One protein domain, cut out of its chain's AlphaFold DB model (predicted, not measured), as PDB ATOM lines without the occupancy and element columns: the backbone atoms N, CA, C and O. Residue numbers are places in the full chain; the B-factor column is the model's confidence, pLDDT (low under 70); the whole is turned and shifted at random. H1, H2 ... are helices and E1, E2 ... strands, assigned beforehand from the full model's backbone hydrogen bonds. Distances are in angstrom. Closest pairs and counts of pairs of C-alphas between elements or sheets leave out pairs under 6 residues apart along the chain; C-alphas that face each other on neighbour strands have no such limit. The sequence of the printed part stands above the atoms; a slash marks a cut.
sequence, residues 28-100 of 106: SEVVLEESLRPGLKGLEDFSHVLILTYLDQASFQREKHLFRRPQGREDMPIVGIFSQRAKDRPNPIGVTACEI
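Overview. This is residues 28 to 100 of the 106 residues of the protein "TsaA-like domain-containing protein" of Clostridiaceae bacterium (UniProt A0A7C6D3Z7). With little regular structure, this elongated model has a two-stranded antiparallel ribbon, E2 and E3, near its middle, E1 and H1 towards one end, and H2 with the loop-rich residues 66 to 92 towards the other. The 73 printed residues, under half in named elements, hold two named helices and three named strands, ordered E1, H1, E2, H2, E3; the class is mixed. It is only just loose, close to extended, with a radius of gyration of the C-alphas of 16.6 A and spans of 46 by 23 by 17 A.

Arrangement. E1, residues 29 to 32, pairs with no named strand. H1, residues 34 to 40, meets E1 only through their link; 0 of its 3 O i to N i+4 pairs but 3 of 4 O i to N i+3 pairs are within hydrogen-bond range. E2, residues 48 to 54, and E3, residues 93 to 99, are antiparallel at 157 degrees, with N 51 and O 96 2.9 A apart.

Along the chain. E1 begins at C-alpha 29 (77.394, 95.505, 73.020). E2 spans 19.5 A. H2 is residues 62 to 65. E3, 19.4 A, ends at C-alpha 99 (75.900, 100.126, 83.540).

Size, cuts and confidence. The farthest C-alphas, Pro 38 and Asp 75, are 48.9 A apart. The link H2 to E3 is long. The printed part has no cut; no printed residue is under 70 in pLDDT.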
ATOM      1  N   SER A  28      77.286 100.255  74.138       96.44
ATOM      2  CA  SER A  28      78.098  99.219  73.500       96.44
ATOM      3  C   SER A  28      77.543  97.837  73.812       96.44
ATOM      4  O   SER A  28      77.055  97.591  74.912       96.44
ATOM      5  N   GLU A  29      77.670  96.928  72.855       97.25
ATOM      6  CA  GLU A  29      77.394  95.505  73.020       97.25
ATOM      7  C   GLU A  29      78.719  94.761  73.226       97.25
ATOM      8  O   GLU A  29      79.678  94.960  72.477       97.25
ATOM      9  N   VAL A  30      78.786  93.909  74.252       97.06
ATOM     10  CA  VAL A  30      79.942  93.039  74.505       97.06
ATOM     11  C   VAL A  30      79.544  91.610  74.168       97.06
ATOM     12  O   VAL A  30      78.772  90.987  74.892       97.06
ATOM     13  N   VAL A  31      80.085  91.093  73.069       97.00
ATOM     14  CA  VAL A  31      79.791  89.746  72.573       97.00
ATOM     15  C   VAL A  31      80.924  88.819  72.990       97.00
ATOM     16  O   VAL A  31      82.044  88.947  72.494       97.00
ATOM     17  N   LEU A  32      80.643  87.911  73.923       96.75
ATOM     18  CA  LEU A  32      81.598  86.901  74.385       96.75
ATOM     19  C   LEU A  32      81.628  85.683  73.455       96.75
ATOM     20  O   LEU A  32      80.697  85.445  72.686       96.75
ATOM     21  N   GLU A  33      82.690  84.885  73.543       96.75
ATOM     22  CA  GLU A  33      82.724  83.561  72.925       96.75
ATOM     23  C   GLU A  33      81.625  82.659  73.506       96.75
ATOM     24  O   GLU A  33      81.450  82.584  74.722       96.75
ATOM     25  N   GLU A  34      80.912  81.925  72.644       95.12
ATOM     26  CA  GLU A  34      79.769  81.090  73.056       95.12
ATOM     27  C   GLU A  34      80.155  80.040  74.112       95.12
ATOM     28  O   GLU A  34      79.378  79.737  75.015       95.12
ATOM     29  N   SER A  35      81.390  79.529  74.058       96.38
ATOM     30  CA  SER A  35      81.938  78.583  75.040       96.38
ATOM     31  C   SER A  35      81.971  79.139  76.472       96.38
ATOM     32  O   SER A  35      81.959  78.367  77.431       96.38
ATOM     33  N   LEU A  36      81.989  80.466  76.625       96.31
ATOM     34  CA  LEU A  36      82.047  81.174  77.903       96.31
ATOM     35  C   LEU A  36      80.678  81.664  78.380       96.31
ATOM     36  O   LEU A  36      80.565  82.135  79.513       96.31
ATOM     37  N   ARG A  37      79.626  81.510  77.567       95.31
ATOM     38  CA  ARG A  37      78.258  81.929  77.893       95.31
ATOM     39  C   ARG A  37      77.756  81.446  79.262       95.31
ATOM     40  O   ARG A  37      77.145  82.258  79.956       95.31
ATOM     41  N   PRO A  38      78.024  80.203  79.722       96.75
ATOM     42  CA  PRO A  38      77.605  79.769  81.058       96.75
ATOM     43  C   PRO A  38      78.109  80.668  82.201       96.75
ATOM     44  O   PRO A  38      77.478  80.728  83.255       96.75
ATOM     45  N   GLY A  39      79.217  81.389  81.993       96.06
ATOM     46  CA  GLY A  39      79.777  82.340  82.952       96.06
ATOM     47  C   GLY A  39      78.947  83.611  83.155       96.06
ATOM     48  O   GLY A  39      79.228  84.355  84.089       96.06
ATOM     49  N   LEU A  40      77.924  83.857  82.328       96.06
ATOM     50  CA  LEU A  40      77.024  85.009  82.463       96.06
ATOM     51  C   LEU A  40      75.886  84.792  83.465       96.06
ATOM     52  O   LEU A  40      75.130  85.722  83.726       96.06
ATOM     53  N   LYS A  41      75.735  83.583  84.015       96.88
ATOM     54  CA  LYS A  41      74.658  83.261  84.956       96.88
ATOM     55  C   LYS A  41      74.669  84.207  86.170       96.88
ATOM     56  O   LYS A  41      75.648  84.221  86.915       96.88
ATOM     57  N   GLY A  42      73.560  84.914  86.401       96.19
ATOM     58  CA  GLY A  42      73.385  85.839  87.526       96.19
ATOM     59  C   GLY A  42      73.953  87.238  87.280       96.19
ATOM     60  O   GLY A  42      73.951  88.059  88.193       96.19
ATOM     61  N   LEU A  43      74.447  87.536  86.070       96.25
ATOM     62  CA  LEU A  43      74.900  88.883  85.714       96.25
ATOM     63  C   LEU A  43      73.740  89.892  85.747       96.25
ATOM     64  O   LEU A  43      73.945  91.052  86.083       96.25
ATOM     65  N   GLU A  44      72.530  89.437  85.427       94.75
ATOM     66  CA  GLU A  44      71.282  90.203  85.447       94.75
ATOM     67  C   GLU A  44      70.894  90.747  86.834       94.75
ATOM     68  O   GLU A  44      70.146  91.720  86.914       94.75
ATOM     69  N   ASP A  45      71.432  90.176  87.916       96.81
ATOM     70  CA  ASP A  45      71.198  90.650  89.286       96.81
ATOM     71  C   ASP A  45      72.079  91.864  89.656       96.81
ATOM     72  O   ASP A  45      71.917  92.463  90.724       96.81
ATOM     73  N   PHE A  46      73.023  92.249  88.789       97.38
ATOM     74  CA  PHE A  46      73.928  93.379  88.992       97.38
ATOM     75  C   PHE A  46      73.542  94.569  88.114       97.38
ATOM     76  O   PHE A  46      73.167  94.426  86.956       97.38
ATOM     77  N   SER A  47      73.717  95.782  88.644       97.56
ATOM     78  CA  SER A  47      73.489  97.011  87.872       97.56
ATOM     79  C   SER A  47      74.690  97.428  87.024       97.56
ATOM     80  O   SER A  47      74.536  98.200  86.083       97.56
ATOM     81  N   HIS A  48      75.897  96.969  87.369       97.81
ATOM     82  CA  HIS A  48      77.139  97.395  86.733       97.81
ATOM     83  C   HIS A  48      78.132  96.243  86.587       97.81
ATOM     84  O   HIS A  48      78.161  95.316  87.396       97.81
ATOM     85  N   VAL A  49      79.011  96.369  85.597       97.12
ATOM     86  CA  VAL A  49      80.122  95.453  85.331       97.12
ATOM     87  C   VAL A  49      81.416  96.233  85.103       97.12
ATOM     88  O   VAL A  49      81.408  97.350  84.587       97.12
ATOM     89  N   LEU A  50      82.548  95.638  85.479       97.75
ATOM     90  CA  LEU A  50      83.864  96.108  85.055       97.75
ATOM     91  C   LEU A  50      84.274  95.377  83.782       97.75
ATOM     92  O   LEU A  50      84.463  94.163  83.791       97.75
ATOM     93  N   ILE A  51      84.459  96.129  82.704       96.88
ATOM     94  CA  ILE A  51      84.976  95.610  81.442       96.88
ATOM     95  C   ILE A  51      86.462  95.938  81.353       96.88
ATOM     96  O   ILE A  51      86.865  97.101  81.438       96.88
ATOM     97  N   LEU A  52      87.273  94.896  81.170       97.44
ATOM     98  CA  LEU A  52      88.679  95.018  80.810       97.44
ATOM     99  C   LEU A  52      88.801  94.807  79.304       97.44
ATOM    100  O   LEU A  52      88.415  93.760  78.788       97.44
ATOM    101  N   THR A  53      89.353  95.789  78.599       96.50
ATOM    102  CA  THR A  53      89.549  95.728  77.146       96.50
ATOM    103  C   THR A  53      91.027  95.735  76.809       96.50
ATOM    104  O   THR A  53      91.799  96.485  77.408       96.50
ATOM    105  N   TYR A  54      91.424  94.977  75.795       96.56
ATOM    106  CA  TYR A  54      92.712  95.186  75.146       96.56
ATOM    107  C   TYR A  54      92.548  96.247  74.053       96.56
ATOM    108  O   TYR A  54      91.727  96.076  73.155       96.56
ATOM    109  N   LEU A  55      93.285  97.354  74.147       94.62
ATOM    110  CA  LEU A  55      93.246  98.437  73.162       94.62
ATOM    111  C   LEU A  55      94.164  98.057  71.994       94.62
ATOM    112  O   LEU A  55      95.336  98.424  71.961       94.62
ATOM    113  N   ASP A  56      93.629  97.280  71.060       92.88
ATOM    114  CA  ASP A  56      94.335  96.656  69.936       92.88
ATOM    115  C   ASP A  56      95.041  97.646  68.995       92.88
ATOM    116  O   ASP A  56      96.077  97.318  68.419       92.88
ATOM    117  N   GLN A  57      94.529  98.872  68.884       92.38
ATOM    118  CA  GLN A  57      95.151  99.949  68.103       92.38
ATOM    119  C   GLN A  57      96.161 100.803  68.891       92.38
ATOM    120  O   GLN A  57      96.768 101.717  68.325       92.38
ATOM    121  N   ALA A  58      96.339 100.564  70.193       93.88
ATOM    122  CA  ALA A  58      97.321 101.300  70.980       93.88
ATOM    123  C   ALA A  58      98.745 100.912  70.556       93.88
ATOM    124  O   ALA A  58      99.074  99.740  70.385       93.88
ATOM    125  N   SER A  59      99.619 101.908  70.422       94.56
ATOM    126  CA  SER A  59     100.981 101.724  69.912       94.56
ATOM    127  C   SER A  59     101.987 102.393  70.839       94.56
ATOM    128  O   SER A  59     102.427 103.528  70.650       94.56
ATOM    129  N   PHE A  60     102.355 101.689  71.909       96.25
ATOM    130  CA  PHE A  60     103.290 102.232  72.885       96.25
ATOM    131  C   PHE A  60     104.709 102.375  72.314       96.25
ATOM    132  O   PHE A  60     105.348 101.397  71.945       96.25
ATOM    133  N   GLN A  61     105.220 103.608  72.316       97.25
ATOM    134  CA  GLN A  61     106.603 103.951  71.997       97.25
ATOM    135  C   GLN A  61     107.217 104.603  73.233       97.25
ATOM    136  O   GLN A  61     106.743 105.649  73.684       97.25
ATOM    137  N   ARG A  62     108.243 103.980  73.818       96.56
ATOM    138  CA  ARG A  62     108.777 104.373  75.130       96.56
ATOM    139  C   ARG A  62     109.272 105.818  75.135       96.56
ATOM    140  O   ARG A  62     108.963 106.564  76.059       96.56
ATOM    141  N   GLU A  63     109.988 106.207  74.092       96.31
ATOM    142  CA  GLU A  63     110.625 107.515  73.919       96.31
ATOM    143  C   GLU A  63     109.585 108.636  73.832       96.31
ATOM    144  O   GLU A  63     109.815 109.745  74.305       96.31
ATOM    145  N   LYS A  64     108.415 108.327  73.263       94.31
ATOM    146  CA  LYS A  64     107.323 109.278  73.049       94.31
ATOM    147  C   LYS A  64     106.319 109.304  74.201       94.31
ATOM    148  O   LYS A  64     105.722 110.342  74.477       94.31
ATOM    149  N   HIS A  65     106.063 108.159  74.833       96.75
ATOM    150  CA  HIS A  65     104.906 107.988  75.716       96.75
ATOM    151  C   HIS A  65     105.260 107.868  77.197       96.75
ATOM    152  O   HIS A  65     104.393 108.156  78.018       96.75
ATOM    153  N   LEU A  66     106.489 107.484  77.569       97.50
ATOM    154  CA  LEU A  66     106.846 107.270  78.979       97.50
ATOM    155  C   LEU A  66     106.692 108.545  79.825       97.50
ATOM    156  O   LEU A  66     106.241 108.462  80.967       97.50
ATOM    157  N   PHE A  67     107.006 109.703  79.239       97.62
ATOM    158  CA  PHE A  67     106.783 111.028  79.811       97.62
ATOM    159  C   PHE A  67     106.064 111.891  78.785       97.62
ATOM    160  O   PHE A  67     106.585 112.151  77.703       97.62
ATOM    161  N   ARG A  68     104.854 112.330  79.113       95.38
ATOM    162  CA  ARG A  68     104.035 113.137  78.205       95.38
ATOM    163  C   ARG A  68     103.090 114.031  78.984       95.38
ATOM    164  O   ARG A  68     102.855 113.808  80.171       95.38
ATOM    165  N   ARG A  69     102.504 115.014  78.307       95.56
ATOM    166  CA  ARG A  69     101.422 115.817  78.883       95.56
ATOM    167  C   ARG A  69     100.098 115.033  78.845       95.56
ATOM    168  O   ARG A  69      99.812 114.415  77.807       95.56
ATOM    169  N   PRO A  70      99.287 115.065  79.919       93.00
ATOM    170  CA  PRO A  70      97.919 114.550  79.923       93.00
ATOM    171  C   PRO A  70      97.132 115.017  78.702       93.00
ATOM    172  O   PRO A  70      97.042 116.214  78.449       93.00
ATOM    173  N   GLN A  71      96.603 114.069  77.919       89.31
ATOM    174  CA  GLN A  71      95.839 114.340  76.687       89.31
ATOM    175  C   GLN A  71      96.568 115.246  75.665       89.31
ATOM    176  O   GLN A  71      95.936 115.831  74.798       89.31
ATOM    177  N   GLY A  72      97.899 115.388  75.751       89.81
ATOM    178  CA  GLY A  72      98.663 116.299  74.886       89.81
ATOM    179  C   GLY A  72      98.474 117.792  75.183       89.81
ATOM    180  O   GLY A  72      98.968 118.622  74.430       89.81
ATOM    181  N   ARG A  73      97.798 118.143  76.280       91.50
ATOM    182  CA  ARG A  73      97.479 119.524  76.649       91.50
ATOM    183  C   ARG A  73      98.718 120.343  77.008       91.50
ATOM    184  O   ARG A  73      99.455 119.960  77.914       91.50
ATOM    185  N   GLU A  74      98.925 121.481  76.345       94.75
ATOM    186  CA  GLU A  74     100.095 122.351  76.563       94.75
ATOM    187  C   GLU A  74     100.121 123.006  77.951       94.75
ATOM    188  O   GLU A  74     101.200 123.228  78.502       94.75
ATOM    189  N   ASP A  75      98.948 123.237  78.549       96.25
ATOM    190  CA  ASP A  75      98.777 123.856  79.868       96.25
ATOM    191  C   ASP A  75      99.048 122.903  81.049       96.25
ATOM    192  O   ASP A  75      99.055 123.324  82.204       96.25
ATOM    193  N   MET A  76      99.300 121.618  80.782       96.12
ATOM    194  CA  MET A  76      99.531 120.587  81.801       96.12
ATOM    195  C   MET A  76     101.005 120.181  81.883       96.12
ATOM    196  O   MET A  76     101.667 120.108  80.847       96.12
ATOM    197  N   PRO A  77     101.550 119.840  83.066       96.81
ATOM    198  CA  PRO A  77     102.944 119.420  83.193       96.81
ATOM    199  C   PRO A  77     103.226 118.096  82.466       96.81
ATOM    200  O   PRO A  77     102.344 117.255  82.276       96.81
ATOM    201  N   ILE A  78     104.492 117.889  82.094       97.31
ATOM    202  CA  ILE A  78     104.971 116.577  81.650       97.31
ATOM    203  C   ILE A  78     105.058 115.675  82.881       97.31
ATOM    204  O   ILE A  78     105.762 115.990  83.838       97.31
ATOM    205  N   VAL A  79     104.354 114.546  82.847       97.81
ATOM    206  CA  VAL A  79     104.338 113.556  83.932       97.81
ATOM    207  C   VAL A  79     104.517 112.147  83.367       97.81
ATOM    208  O   VAL A  79     104.381 111.923  82.161       97.81
ATOM    209  N   GLY A  80     104.836 111.186  84.234       97.56
ATOM    210  CA  GLY A  80     104.990 109.787  83.835       97.56
ATOM    211  C   GLY A  80     103.682 109.180  83.314       97.56
ATOM    212  O   GLY A  80     102.591 109.547  83.744       97.56
ATOM    213  N   ILE A  81     103.775 108.207  82.408       96.81
ATOM    214  CA  ILE A  81     102.600 107.549  81.810       96.81
ATOM    215  C   ILE A  81     101.677 106.894  82.851       96.81
ATOM    216  O   ILE A  81     100.461 106.833  82.670       96.81
ATOM    217  N   PHE A  82     102.240 106.437  83.973       96.62
ATOM    218  CA  PHE A  82     101.494 105.742  85.018       96.62
ATOM    219  C   PHE A  82     100.648 106.661  85.906       96.62
ATOM    220  O   PHE A  82      99.715 106.168  86.531       96.62
ATOM    221  N   SER A  83     100.892 107.975  85.908       96.50
ATOM    222  CA  SER A  83     100.028 108.957  86.584       96.50
ATOM    223  C   SER A  83      98.886 109.464  85.692       96.50
ATOM    224  O   SER A  83      98.197 110.418  86.039       96.50
ATOM    225  N   GLN A  84      98.706 108.859  84.514       94.00
ATOM    226  CA  GLN A  84      97.696 109.219  83.522       94.00
ATOM    227  C   GLN A  84      96.847 107.995  83.165       94.00
ATOM    228  O   GLN A  84      97.218 106.859  83.456       94.00
ATOM    229  N   ARG A  85      95.728 108.217  82.469       92.06
ATOM    230  CA  ARG A  85      94.861 107.167  81.898       92.06
ATOM    231  C   ARG A  85      94.966 107.100  80.368       92.06
ATOM    232  O   ARG A  85      93.976 106.924  79.677       92.06
ATOM    233  N   ALA A  86      96.165 107.323  79.831       92.62
ATOM    234  CA  ALA A  86      96.407 107.265  78.390       92.62
ATOM    235  C   ALA A  86      96.319 105.825  77.854       92.62
ATOM    236  O   ALA A  86      96.707 104.898  78.565       92.62
ATOM    237  N   LYS A  87      95.874 105.673  76.598       92.50
ATOM    238  CA  LYS A  87      95.768 104.386  75.884       92.50
ATOM    239  C   LYS A  87      97.121 103.736  75.585       92.50
ATOM    240  O   LYS A  87      97.302 102.547  75.823       92.50
ATOM    241  N   ASP A  88      98.093 104.525  75.124       95.00
ATOM    242  CA  ASP A  88      99.408 104.020  74.728       95.00
ATOM    243  C   ASP A  88     100.279 103.758  75.963       95.00
ATOM    244  O   ASP A  88     100.968 104.648  76.471       95.00
ATOM    245  N   ARG A  89     100.234 102.520  76.462       95.62
ATOM    246  CA  ARG A  89     100.955 102.038  77.652       95.62
ATOM    247  C   ARG A  89     101.714 100.751  77.331       95.62
ATOM    248  O   ARG A  89     101.321 100.062  76.396       95.62
ATOM    249  N   PRO A  90     102.717 100.363  78.148       96.19
ATOM    250  CA  PRO A  90     103.420  99.091  77.963       96.19
ATOM    251  C   PRO A  90     102.481  97.886  77.825       96.19
ATOM    252  O   PRO A  90     102.709  97.041  76.971       96.19
ATOM    253  N   ASN A  91     101.406  97.863  78.623       95.94
ATOM    254  CA  ASN A  91     100.289  96.933  78.481       95.94
ATOM    255  C   ASN A  91      99.018  97.766  78.235       95.94
ATOM    256  O   ASN A  91      98.563  98.436  79.173       95.94
ATOM    257  N   PRO A  92      98.473  97.792  77.008       95.62
ATOM    258  CA  PRO A  92      97.379  98.682  76.631       95.62
ATOM    259  C   PRO A  92      96.020  98.119  77.070       95.62
ATOM    260  O   PRO A  92      95.191  97.713  76.261       95.62
ATOM    261  N   ILE A  93      95.807  98.073  78.382       96.38
ATOM    262  CA  ILE A  93      94.567  97.589  78.993       96.38
ATOM    263  C   ILE A  93      93.697  98.790  79.367       96.38
ATOM    264  O   ILE A  93      94.114  99.656  80.141       96.38
ATOM    265  N   GLY A  94      92.488  98.829  78.814       95.19
ATOM    266  CA  GLY A  94      91.414  99.722  79.229       95.19
ATOM    267  C   GLY A  94      90.590  99.094  80.351       95.19
ATOM    268  O   GLY A  94      90.435  97.875  80.404       95.19
ATOM    269  N   VAL A  95      90.074  99.929  81.249       95.81
ATOM    270  CA  VAL A  95      89.151  99.515  82.311       95.81
ATOM    271  C   VAL A  95      88.015 100.518  82.364       95.81
ATOM    272  O   VAL A  95      88.259 101.712  82.561       95.81
ATOM    273  N   THR A  96      86.790 100.023  82.233       94.69
ATOM    274  CA  THR A  96      85.583 100.849  82.288       94.69
ATOM    275  C   THR A  96      84.549 100.169  83.173       94.69
ATOM    276  O   THR A  96      84.282  98.980  83.020       94.69
ATOM    277  N   ALA A  97      83.978 100.925  84.110       96.19
ATOM    278  CA  ALA A  97      82.759 100.524  84.797       96.19
ATOM    279  C   ALA A  97      81.570 100.922  83.919       96.19
ATOM    280  O   ALA A  97      81.435 102.097  83.575       96.19
ATOM    281  N   CYS A  98      80.749  99.948  83.549       96.50
ATOM    282  CA  CYS A  98      79.604 100.130  82.666       96.50
ATOM    283  C   CYS A  98      78.322  99.762  83.406       96.50
ATOM    284  O   CYS A  98      78.301  98.772  84.139       96.50
ATOM    285  N   GLU A  99      77.261 100.532  83.187       97.06
ATOM    286  CA  GLU A  99      75.900 100.126  83.540       97.06
ATOM    287  C   GLU A  99      75.464  98.970  82.629       97.06
ATOM    288  O   GLU A  99      75.728  98.982  81.422       97.06
ATOM    289  N   ILE A 100      74.811  97.963  83.204       97.00
ATOM    290  CA  ILE A 100      74.215  96.864  82.446       97.00
ATOM    291  C   ILE A 100      72.803  97.288  82.045       97.00
ATOM    292  O   ILE A 100      71.923  97.402  82.891       97.00
TER     293      ILE A 100